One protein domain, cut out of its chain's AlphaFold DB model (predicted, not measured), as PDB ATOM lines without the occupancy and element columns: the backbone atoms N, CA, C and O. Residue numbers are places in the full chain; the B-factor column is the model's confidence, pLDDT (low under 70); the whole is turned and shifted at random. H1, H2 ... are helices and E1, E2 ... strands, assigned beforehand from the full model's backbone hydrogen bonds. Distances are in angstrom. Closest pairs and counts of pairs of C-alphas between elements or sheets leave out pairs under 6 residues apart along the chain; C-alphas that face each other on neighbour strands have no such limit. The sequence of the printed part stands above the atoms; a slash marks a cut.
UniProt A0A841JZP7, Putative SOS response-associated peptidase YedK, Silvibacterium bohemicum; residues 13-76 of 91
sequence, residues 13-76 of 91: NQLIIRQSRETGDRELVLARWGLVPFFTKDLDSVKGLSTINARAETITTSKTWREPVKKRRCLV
ATOM      1  N   ASN A  13     -35.273  15.903 -24.457       92.31
ATOM      2  CA  ASN A  13     -35.697  15.931 -25.859       92.31
ATOM      3  C   ASN A  13     -34.562  15.470 -26.772       92.31
ATOM      4  O   ASN A  13     -33.483  16.048 -26.742       92.31
ATOM      5  N   GLN A  14     -34.843  14.476 -27.608       92.88
ATOM      6  CA  GLN A  14     -33.884  13.822 -28.488       92.88
ATOM      7  C   GLN A  14     -34.344  13.853 -29.936       92.88
ATOM      8  O   GLN A  14     -35.543  13.905 -30.221       92.88
ATOM      9  N   LEU A  15     -33.379  13.831 -30.853       93.31
ATOM     10  CA  LEU A  15     -33.671  13.751 -32.276       93.31
ATOM     11  C   LEU A  15     -34.244  12.372 -32.602       93.31
ATOM     12  O   LEU A  15     -33.662  11.345 -32.265       93.31
ATOM     13  N   ILE A  16     -35.382  12.360 -33.287       96.31
ATOM     14  CA  ILE A  16     -36.005  11.156 -33.824       96.31
ATOM     15  C   ILE A  16     -36.313  11.356 -35.299       96.31
ATOM     16  O   ILE A  16     -36.630  12.462 -35.739       96.31
ATOM     17  N   ILE A  17     -36.277  10.263 -36.052       97.69
ATOM     18  CA  ILE A  17     -36.768  10.230 -37.425       97.69
ATOM     19  C   ILE A  17     -38.171   9.638 -37.390       97.69
ATOM     20  O   ILE A  17     -38.368   8.507 -36.938       97.69
ATOM     21  N   ARG A  18     -39.162  10.386 -37.864       96.75
ATOM     22  CA  ARG A  18     -40.551   9.918 -37.947       96.75
ATOM     23  C   ARG A  18     -41.161  10.268 -39.294       96.75
ATOM     24  O   ARG A  18     -40.605  11.060 -40.046       96.75
ATOM     25  N   GLN A  19     -42.318   9.686 -39.579       96.88
ATOM     26  CA  GLN A  19     -43.141  10.120 -40.698       96.88
ATOM     27  C   GLN A  19     -43.967  11.346 -40.280       96.88
ATOM     28  O   GLN A  19     -44.652  11.299 -39.250       96.88
ATOM     29  N   SER A  20     -43.891  12.430 -41.054       94.38
ATOM     30  CA  SER A  20     -44.741  13.608 -40.894       94.38
ATOM     31  C   SER A  20     -46.199  13.205 -41.080       94.38
ATOM     32  O   SER A  20     -46.543  12.456 -41.995       94.38
ATOM     33  N   ARG A  21     -47.074  13.701 -40.203       89.38
ATOM     34  CA  ARG A  21     -48.520  13.460 -40.329       89.38
ATOM     35  C   ARG A  21     -49.177  14.352 -41.373       89.38
ATOM     36  O   ARG A  21     -50.290  14.048 -41.781       89.38
ATOM     37  N   GLU A  22     -48.512  15.440 -41.741       92.94
ATOM     38  CA  GLU A  22     -49.028  16.422 -42.689       92.94
ATOM     39  C   GLU A  22     -48.607  16.058 -44.110       92.94
ATOM     40  O   GLU A  22     -49.454  15.992 -44.994       92.94
ATOM     41  N   THR A  23     -47.321  15.756 -44.317       95.50
ATOM     42  CA  THR A  23     -46.783  15.502 -45.664       95.50
ATOM     43  C   THR A  23     -46.606  14.020 -45.981       95.50
ATOM     44  O   THR A  23     -46.574  13.638 -47.145       95.50
ATOM     45  N   GLY A  24     -46.496  13.156 -44.966       94.31
ATOM     46  CA  GLY A  24     -46.155  11.745 -45.156       94.31
ATOM     47  C   GLY A  24     -44.665  11.483 -45.412       94.31
ATOM     48  O   GLY A  24     -44.272  10.316 -45.485       94.31
ATOM     49  N   ASP A  25     -43.830  12.520 -45.484       96.56
ATOM     50  CA  ASP A  25     -42.380  12.384 -45.652       96.56
ATOM     51  C   ASP A  25     -41.681  12.022 -44.344       96.56
ATOM     52  O   ASP A  25     -42.249  12.106 -43.253       96.56
ATOM     53  N   ARG A  26     -40.412  11.620 -44.437       97.00
ATOM     54  CA  ARG A  26     -39.567  11.422 -43.257       97.00
ATOM     55  C   ARG A  26     -38.993  12.759 -42.810       97.00
ATOM     56  O   ARG A  26     -38.360  13.452 -43.597       97.00
ATOM     57  N   GLU A  27     -39.152  13.065 -41.532       97.12
ATOM     58  CA  GLU A  27     -38.630  14.277 -40.906       97.12
ATOM     59  C   GLU A  27     -37.780  13.942 -39.678       97.12
ATOM     60  O   GLU A  27     -38.024  12.950 -38.981       97.12
ATOM     61  N   LEU A  28     -36.789  14.795 -39.416       96.50
ATOM     62  CA  LEU A  28     -35.987  14.782 -38.198       96.50
ATOM     63  C   LEU A  28     -36.558  15.823 -37.230       96.50
ATOM     64  O   LEU A  28     -36.590  17.009 -37.550       96.50
ATOM     65  N   VAL A  29     -37.002  15.393 -36.050       95.69
ATOM     66  CA  VAL A  29     -37.644  16.275 -35.060       95.69
ATOM     67  C   VAL A  29     -37.142  15.997 -33.651       95.69
ATOM     68  O   VAL A  29     -36.701  14.889 -33.356       95.69
ATOM     69  N   LEU A  30     -37.256  16.985 -32.761       94.88
ATOM     70  CA  LEU A  30     -37.031  16.790 -31.328       94.88
ATOM     71  C   LEU A  30     -38.277  16.198 -30.661       94.88
ATOM     72  O   LEU A  30     -39.390  16.694 -30.845       94.88
ATOM     73  N   ALA A  31     -38.088  15.154 -29.858       94.44
ATOM     74  CA  ALA A  31     -39.141  14.515 -29.080       94.44
ATOM     75  C   ALA A  31     -38.638  14.062 -27.707       94.44
ATOM     76  O   ALA A  31     -37.493  13.650 -27.555       94.44
ATOM     77  N   ARG A  32     -39.516  14.086 -26.704       92.94
ATOM     78  CA  ARG A  32     -39.202  13.624 -25.348       92.94
ATOM     79  C   ARG A  32     -38.924  12.119 -25.324       92.94
ATOM     80  O   ARG A  32     -39.766  11.333 -25.765       92.94
ATOM     81  N   TRP A  33     -37.818  11.704 -24.706       92.69
ATOM     82  CA  TRP A  33     -37.587  10.301 -24.361       92.69
ATOM     83  C   TRP A  33     -38.459   9.898 -23.165       92.69
ATOM     84  O   TRP A  33     -38.079  10.006 -21.999       92.69
ATOM     85  N   GLY A  34     -39.680   9.480 -23.475       93.38
ATOM     86  CA  GLY A  34     -40.702   9.090 -22.512       93.38
ATOM     87  C   GLY A  34     -42.079   9.344 -23.105       93.38
ATOM     88  O   GLY A  34     -42.473  10.495 -23.297       93.38
ATOM     89  N   LEU A  35     -42.806   8.273 -23.421       94.06
ATOM     90  CA  LEU A  35     -44.135   8.377 -24.011       94.06
ATOM     91  C   LEU A  35     -45.123   8.981 -23.007       94.06
ATOM     92  O   LEU A  35     -45.344   8.421 -21.940       94.06
ATOM     93  N   VAL A  36     -45.792  10.065 -23.395       93.00
ATOM     94  CA  VAL A  36     -46.948  10.603 -22.665       93.00
ATOM     95  C   VAL A  36     -48.211   9.926 -23.212       93.00
ATOM     96  O   VAL A  36     -48.559  10.143 -24.380       93.00
ATOM     97  N   PRO A  37     -48.885   9.054 -22.442       91.00
ATOM     98  CA  PRO A  37     -50.088   8.384 -22.915       91.00
ATOM     99  C   PRO A  37     -51.224   9.384 -23.145       91.00
ATOM    100  O   PRO A  37     -51.408  10.323 -22.385       91.00
ATOM    101  N   PHE A  38     -52.069   9.154 -24.147       88.69
ATOM    102  CA  PHE A  38     -53.161  10.086 -24.476       88.69
ATOM    103  C   PHE A  38     -54.205  10.269 -23.354       88.69
ATOM    104  O   PHE A  38     -55.013  11.186 -23.422       88.69
ATOM    105  N   PHE A  39     -54.233   9.370 -22.364       88.62
ATOM    106  CA  PHE A  39     -55.166   9.407 -21.235       88.62
ATOM    107  C   PHE A  39     -54.614  10.145 -20.006       88.62
ATOM    108  O   PHE A  39     -55.337  10.292 -19.022       88.62
ATOM    109  N   THR A  40     -53.343  10.560 -20.012       90.81
ATOM    110  CA  THR A  40     -52.781  11.363 -18.917       90.81
ATOM    111  C   THR A  40     -53.187  12.821 -19.087       90.81
ATOM    112  O   THR A  40     -53.156  13.339 -20.201       90.81
ATOM    113  N   LYS A  41     -53.565  13.480 -17.987       85.62
ATOM    114  CA  LYS A  41     -54.021  14.879 -18.003       85.62
ATOM    115  C   LYS A  41     -52.865  15.875 -18.095       85.62
ATOM    116  O   LYS A  41     -53.005  16.926 -18.707       85.62
ATOM    117  N   ASP A  42     -51.738  15.522 -17.499       87.81
ATOM    118  CA  ASP A  42     -50.553  16.359 -17.349       87.81
ATOM    119  C   ASP A  42     -49.286  15.481 -17.292       87.81
ATOM    120  O   ASP A  42     -49.363  14.248 -17.280       87.81
ATOM    121  N   LEU A  43     -48.106  16.110 -17.292       85.06
ATOM    122  CA  LEU A  43     -46.823  15.399 -17.276       85.06
ATOM    123  C   LEU A  43     -46.497  14.755 -15.922       85.06
ATOM    124  O   LEU A  43     -45.790  13.746 -15.899       85.06
ATOM    125  N   ASP A  44     -47.006  15.289 -14.811       86.56
ATOM    126  CA  ASP A  44     -46.807  14.693 -13.489       86.56
ATOM    127  C   ASP A  44     -47.584  13.383 -13.360       86.56
ATOM    128  O   ASP A  44     -47.068  12.427 -12.786       86.56
ATOM    129  N   SER A  45     -48.746  13.278 -14.009       84.94
ATOM    130  CA  SER A  45     -49.519  12.036 -14.140       84.94
ATOM    131  C   SER A  45     -48.769  10.902 -14.867       84.94
ATOM    132  O   SER A  45     -49.220   9.757 -14.853       84.94
ATOM    133  N   VAL A  46     -47.637  11.191 -15.523       86.19
ATOM    134  CA  VAL A  46     -46.769  10.178 -16.153       86.19
ATOM    135  C   VAL A  46     -45.788   9.568 -15.141       86.19
ATOM    136  O   VAL A  46     -45.268   8.472 -15.373       86.19
ATOM    137  N   LYS A  47     -45.532  10.236 -14.006       80.25
ATOM    138  CA  LYS A  47     -44.635   9.736 -12.953       80.25
ATOM    139  C   LYS A  47     -45.156   8.393 -12.430       80.25
ATOM    140  O   LYS A  47     -46.319   8.255 -12.071       80.25
ATOM    141  N   GLY A  48     -44.284   7.385 -12.418       80.62
ATOM    142  CA  GLY A  48     -44.625   6.010 -12.029       80.62
ATOM    143  C   GLY A  48     -45.069   5.100 -13.181       80.62
ATOM    144  O   GLY A  48     -45.142   3.887 -12.996       80.62
ATOM    145  N   LEU A  49     -45.301   5.630 -14.389       84.75
ATOM    146  CA  LEU A  49     -45.539   4.807 -15.575       84.75
ATOM    147  C   LEU A  49     -44.217   4.433 -16.258       84.75
ATOM    148  O   LEU A  49     -43.381   5.289 -16.550       84.75
ATOM    149  N   SER A  50     -44.060   3.153 -16.604       86.81
ATOM    150  CA  SER A  50     -42.942   2.690 -17.433       86.81
ATOM    151  C   SER A  50     -43.162   3.111 -18.889       86.81
ATOM    152  O   SER A  50     -43.872   2.456 -19.654       86.81
ATOM    153  N   THR A  51     -42.614   4.275 -19.242       93.12
ATOM    154  CA  THR A  51     -42.844   4.951 -20.534       93.12
ATOM    155  C   THR A  51     -41.565   5.229 -21.317       93.12
ATOM    156  O   THR A  51     -41.624   5.787 -22.412       93.12
ATOM    157  N   ILE A  52     -40.412   4.826 -20.780       93.69
ATOM    158  CA  ILE A  52     -39.103   5.016 -21.417       93.69
ATOM    159  C   ILE A  52     -38.746   3.880 -22.382       93.69
ATOM    160  O   ILE A  52     -38.054   4.124 -23.363       93.69
ATOM    161  N   ASN A  53     -39.258   2.670 -22.126       94.25
ATOM    162  CA  ASN A  53     -39.019   1.462 -22.912       94.25
ATOM    163  C   ASN A  53     -40.331   0.689 -23.099       94.25
ATOM    164  O   ASN A  53     -41.173   0.652 -22.199       94.25
ATOM    165  N   ALA A  54     -40.481   0.043 -24.253       94.25
ATOM    166  CA  ALA A  54     -41.618  -0.813 -24.578       94.25
ATOM    167  C   ALA A  54     -41.131  -2.240 -24.851       94.25
ATOM    168  O   ALA A  54     -40.235  -2.448 -25.664       94.25
ATOM    169  N   ARG A  55     -41.743  -3.226 -24.190       95.12
ATOM    170  CA  ARG A  55     -41.477  -4.651 -24.426       95.12
ATOM    171  C   ARG A  55     -42.134  -5.095 -25.729       95.12
ATOM    172  O   ARG A  55     -43.350  -4.939 -25.868       95.12
ATOM    173  N   ALA A  56     -41.363  -5.650 -26.662       95.69
ATOM    174  CA  ALA A  56     -41.868  -6.075 -27.968       95.69
ATOM    175  C   ALA A  56     -42.968  -7.146 -27.846       95.69
ATOM    176  O   ALA A  56     -43.930  -7.140 -28.607       95.69
ATOM    177  N   GLU A  57     -42.879  -7.996 -26.826       96.94
ATOM    178  CA  GLU A  57     -43.800  -9.097 -26.542       96.94
ATOM    179  C   GLU A  57     -45.216  -8.611 -26.203       96.94
ATOM    180  O   GLU A  57     -46.196  -9.302 -26.462       96.94
ATOM    181  N   THR A  58     -45.340  -7.416 -25.616       96.19
ATOM    182  CA  THR A  58     -46.621  -6.878 -25.116       96.19
ATOM    183  C   THR A  58     -47.008  -5.547 -25.755       96.19
ATOM    184  O   THR A  58     -48.025  -4.948 -25.396       96.19
ATOM    185  N   ILE A  59     -46.236  -5.069 -26.734       95.56
ATOM    186  CA  ILE A  59     -46.428  -3.742 -27.328       95.56
ATOM    187  C   ILE A  59     -47.804  -3.578 -27.991       95.56
ATOM    188  O   ILE A  59     -48.365  -2.483 -28.000       95.56
ATOM    189  N   THR A  60     -48.379  -4.664 -28.514       96.12
ATOM    190  CA  THR A  60     -49.666  -4.660 -29.226       96.12
ATOM    191  C   THR A  60     -50.880  -4.768 -28.300       96.12
ATOM    192  O   THR A  60     -51.973  -4.368 -28.698       96.12
ATOM    193  N   THR A  61     -50.699  -5.253 -27.069       95.62
ATOM    194  CA  THR A  61     -51.769  -5.448 -26.072       95.62
ATOM    195  C   THR A  61     -51.723  -4.419 -24.942       95.62
ATOM    196  O   THR A  61     -52.744  -4.137 -24.315       95.62
ATOM    197  N   SER A  62     -50.567  -3.792 -24.704       93.44
ATOM    198  CA  SER A  62     -50.386  -2.783 -23.660       93.44
ATOM    199  C   SER A  62     -51.305  -1.573 -23.847       93.44
ATOM    200  O   SER A  62     -51.327  -0.945 -24.906       93.44
ATOM    201  N   LYS A  63     -51.992  -1.160 -22.774       91.56
ATOM    202  CA  LYS A  63     -52.828   0.057 -22.749       91.56
ATOM    203  C   LYS A  63     -52.054   1.316 -23.163       91.56
ATOM    204  O   LYS A  63     -52.630   2.205 -23.785       91.56
ATOM    205  N   THR A  64     -50.765   1.370 -22.840       93.19
ATOM    206  CA  THR A  64     -49.889   2.510 -23.130       93.19
ATOM    207  C   THR A  64     -49.399   2.500 -24.580       93.19
ATOM    208  O   THR A  64     -49.395   3.542 -25.234       93.19
ATOM    209  N   TRP A  65     -49.039   1.326 -25.111       94.50
ATOM    210  CA  TRP A  65     -48.286   1.218 -26.368       94.50
ATOM    211  C   TRP A  65     -49.100   0.760 -27.587       94.50
ATOM    212  O   TRP A  65     -48.711   1.080 -28.714       94.50
ATOM    213  N   ARG A  66     -50.258   0.106 -27.394       94.75
ATOM    214  CA  ARG A  66     -51.039  -0.516 -28.485       94.75
ATOM    215  C   ARG A  66     -51.478   0.442 -29.593       94.75
ATOM    216  O   ARG A  66     -51.590   0.038 -30.747       94.75
ATOM    217  N   GLU A  67     -51.753   1.701 -29.251       94.25
ATOM    218  CA  GLU A  67     -52.148   2.727 -30.223       94.25
ATOM    219  C   GLU A  67     -50.928   3.412 -30.862       94.25
ATOM    220  O   GLU A  67     -50.866   3.481 -32.093       94.25
ATOM    221  N   PRO A  68     -49.927   3.897 -30.091       93.94
ATOM    222  CA  PRO A  68     -48.703   4.450 -30.669       93.94
ATOM    223  C   PRO A  68     -47.973   3.510 -31.630       93.94
ATOM    224  O   PRO A  68     -47.565   3.967 -32.693       93.94
ATOM    225  N   VAL A  69     -47.862   2.212 -31.325       95.12
ATOM    226  CA  VAL A  69     -47.109   1.275 -32.180       95.12
ATOM    227  C   VAL A  69     -47.686   1.164 -33.596       95.12
ATOM    228  O   VAL A  69     -46.949   0.931 -34.549       95.12
ATOM    229  N   LYS A  70     -48.994   1.397 -33.762       93.62
ATOM    230  CA  LYS A  70     -49.678   1.331 -35.061       93.62
ATOM    231  C   LYS A  70     -49.533   2.612 -35.884       93.62
ATOM    232  O   LYS A  70     -49.532   2.546 -37.106       93.62
ATOM    233  N   LYS A  71     -49.460   3.775 -35.227       92.00
ATOM    234  CA  LYS A  71     -49.658   5.090 -35.876       92.00
ATOM    235  C   LYS A  71     -48.499   6.074 -35.700       92.00
ATOM    236  O   LYS A  71     -48.486   7.117 -36.340       92.00
ATOM    237  N   ARG A  72     -47.581   5.816 -34.768       93.12
ATOM    238  CA  ARG A  72     -46.587   6.785 -34.273       93.12
ATOM    239  C   ARG A  72     -45.215   6.139 -34.080       93.12
ATOM    240  O   ARG A  72     -44.560   6.359 -33.066       93.12
ATOM    241  N   ARG A  73     -44.798   5.307 -35.035       95.31
ATOM    242  CA  ARG A  73     -43.453   4.717 -35.029       95.31
ATOM    243  C   ARG A  73     -42.416   5.782 -35.377       95.31
ATOM    244  O   ARG A  73     -42.673   6.654 -36.204       95.31
ATOM    245  N   CYS A  74     -41.253   5.688 -34.751       96.44
ATOM    246  CA  CYS A  74     -40.093   6.516 -35.049       96.44
ATOM    247  C   CYS A  74     -38.816   5.689 -34.887       96.44
ATOM    248  O   CYS A  74     -38.842   4.613 -34.286       96.44
ATOM    249  N   LEU A  75     -37.724   6.196 -35.446       96.81
ATOM    250  CA  LEU A  75     -36.378   5.681 -35.248       96.81
ATOM    251  C   LEU A  75     -35.620   6.659 -34.353       96.81
ATOM    252  O   LEU A  75     -35.680   7.870 -34.575       96.81
ATOM    253  N   VAL A  76     -34.904   6.123 -33.370       94.88
ATOM    254  CA  VAL A  76     -34.009   6.889 -32.497       94.88
ATOM    255  C   VAL A  76     -32.577   6.609 -32.965       94.88
ATOM    256  O   VAL A  76     -32.071   5.518 -32.699       94.88
TER     257      VAL A  76
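What this domain is: This is residues 13 to 76 of the 91 residues of the protein "Putative SOS response-associated peptidase YedK" of Silvibacterium bohemicum (UniProt A0A841JZP7). There is little regular structure here: a strand hairpin of E1 and E2 makes one side, and a long looping stretch, residues 33 to 67, leads away from it to the short helix H1. After H1 the chain returns to the hairpin, where residues 74 to 75 pair antiparallel with residues 17 to 18 of E1. The printed part has 64 residues, 18 of them in named elements, in the order E1, E2, H1; the class is mixed. It is only just compact, close to loose, with a radius of gyration of the C-alphas of 12.4 A and spans of 33 by 25 by 19 A.

Where its parts are: E1, residues 13 to 19, begins at C-alpha 13 (-35.697, 15.931, -25.859) and is 17.6 A long. E2, residues 26 to 32, is 18.0 A long. H1, residues 68 to 71, ends at C-alpha 71 (-49.658, 5.090, -35.876).

How they stand to each other: E1 and E2 form an antiparallel hairpin, at 147 degrees between directions; N 16 and O 29 are within hydrogen-bond range at 2.9 A. E1 and H1 are apart. H1 is too short for any O i to N i+4 pair; its one O i to N i+3 pair is within range.

The domain as a whole: The C-alphas farthest apart, of Thr 23 and Gly 48, are 35.0 A apart. The printed part has no cut. The link from E2 to H1 is long, 35 residues. No printed residue is under 70 in pLDDT.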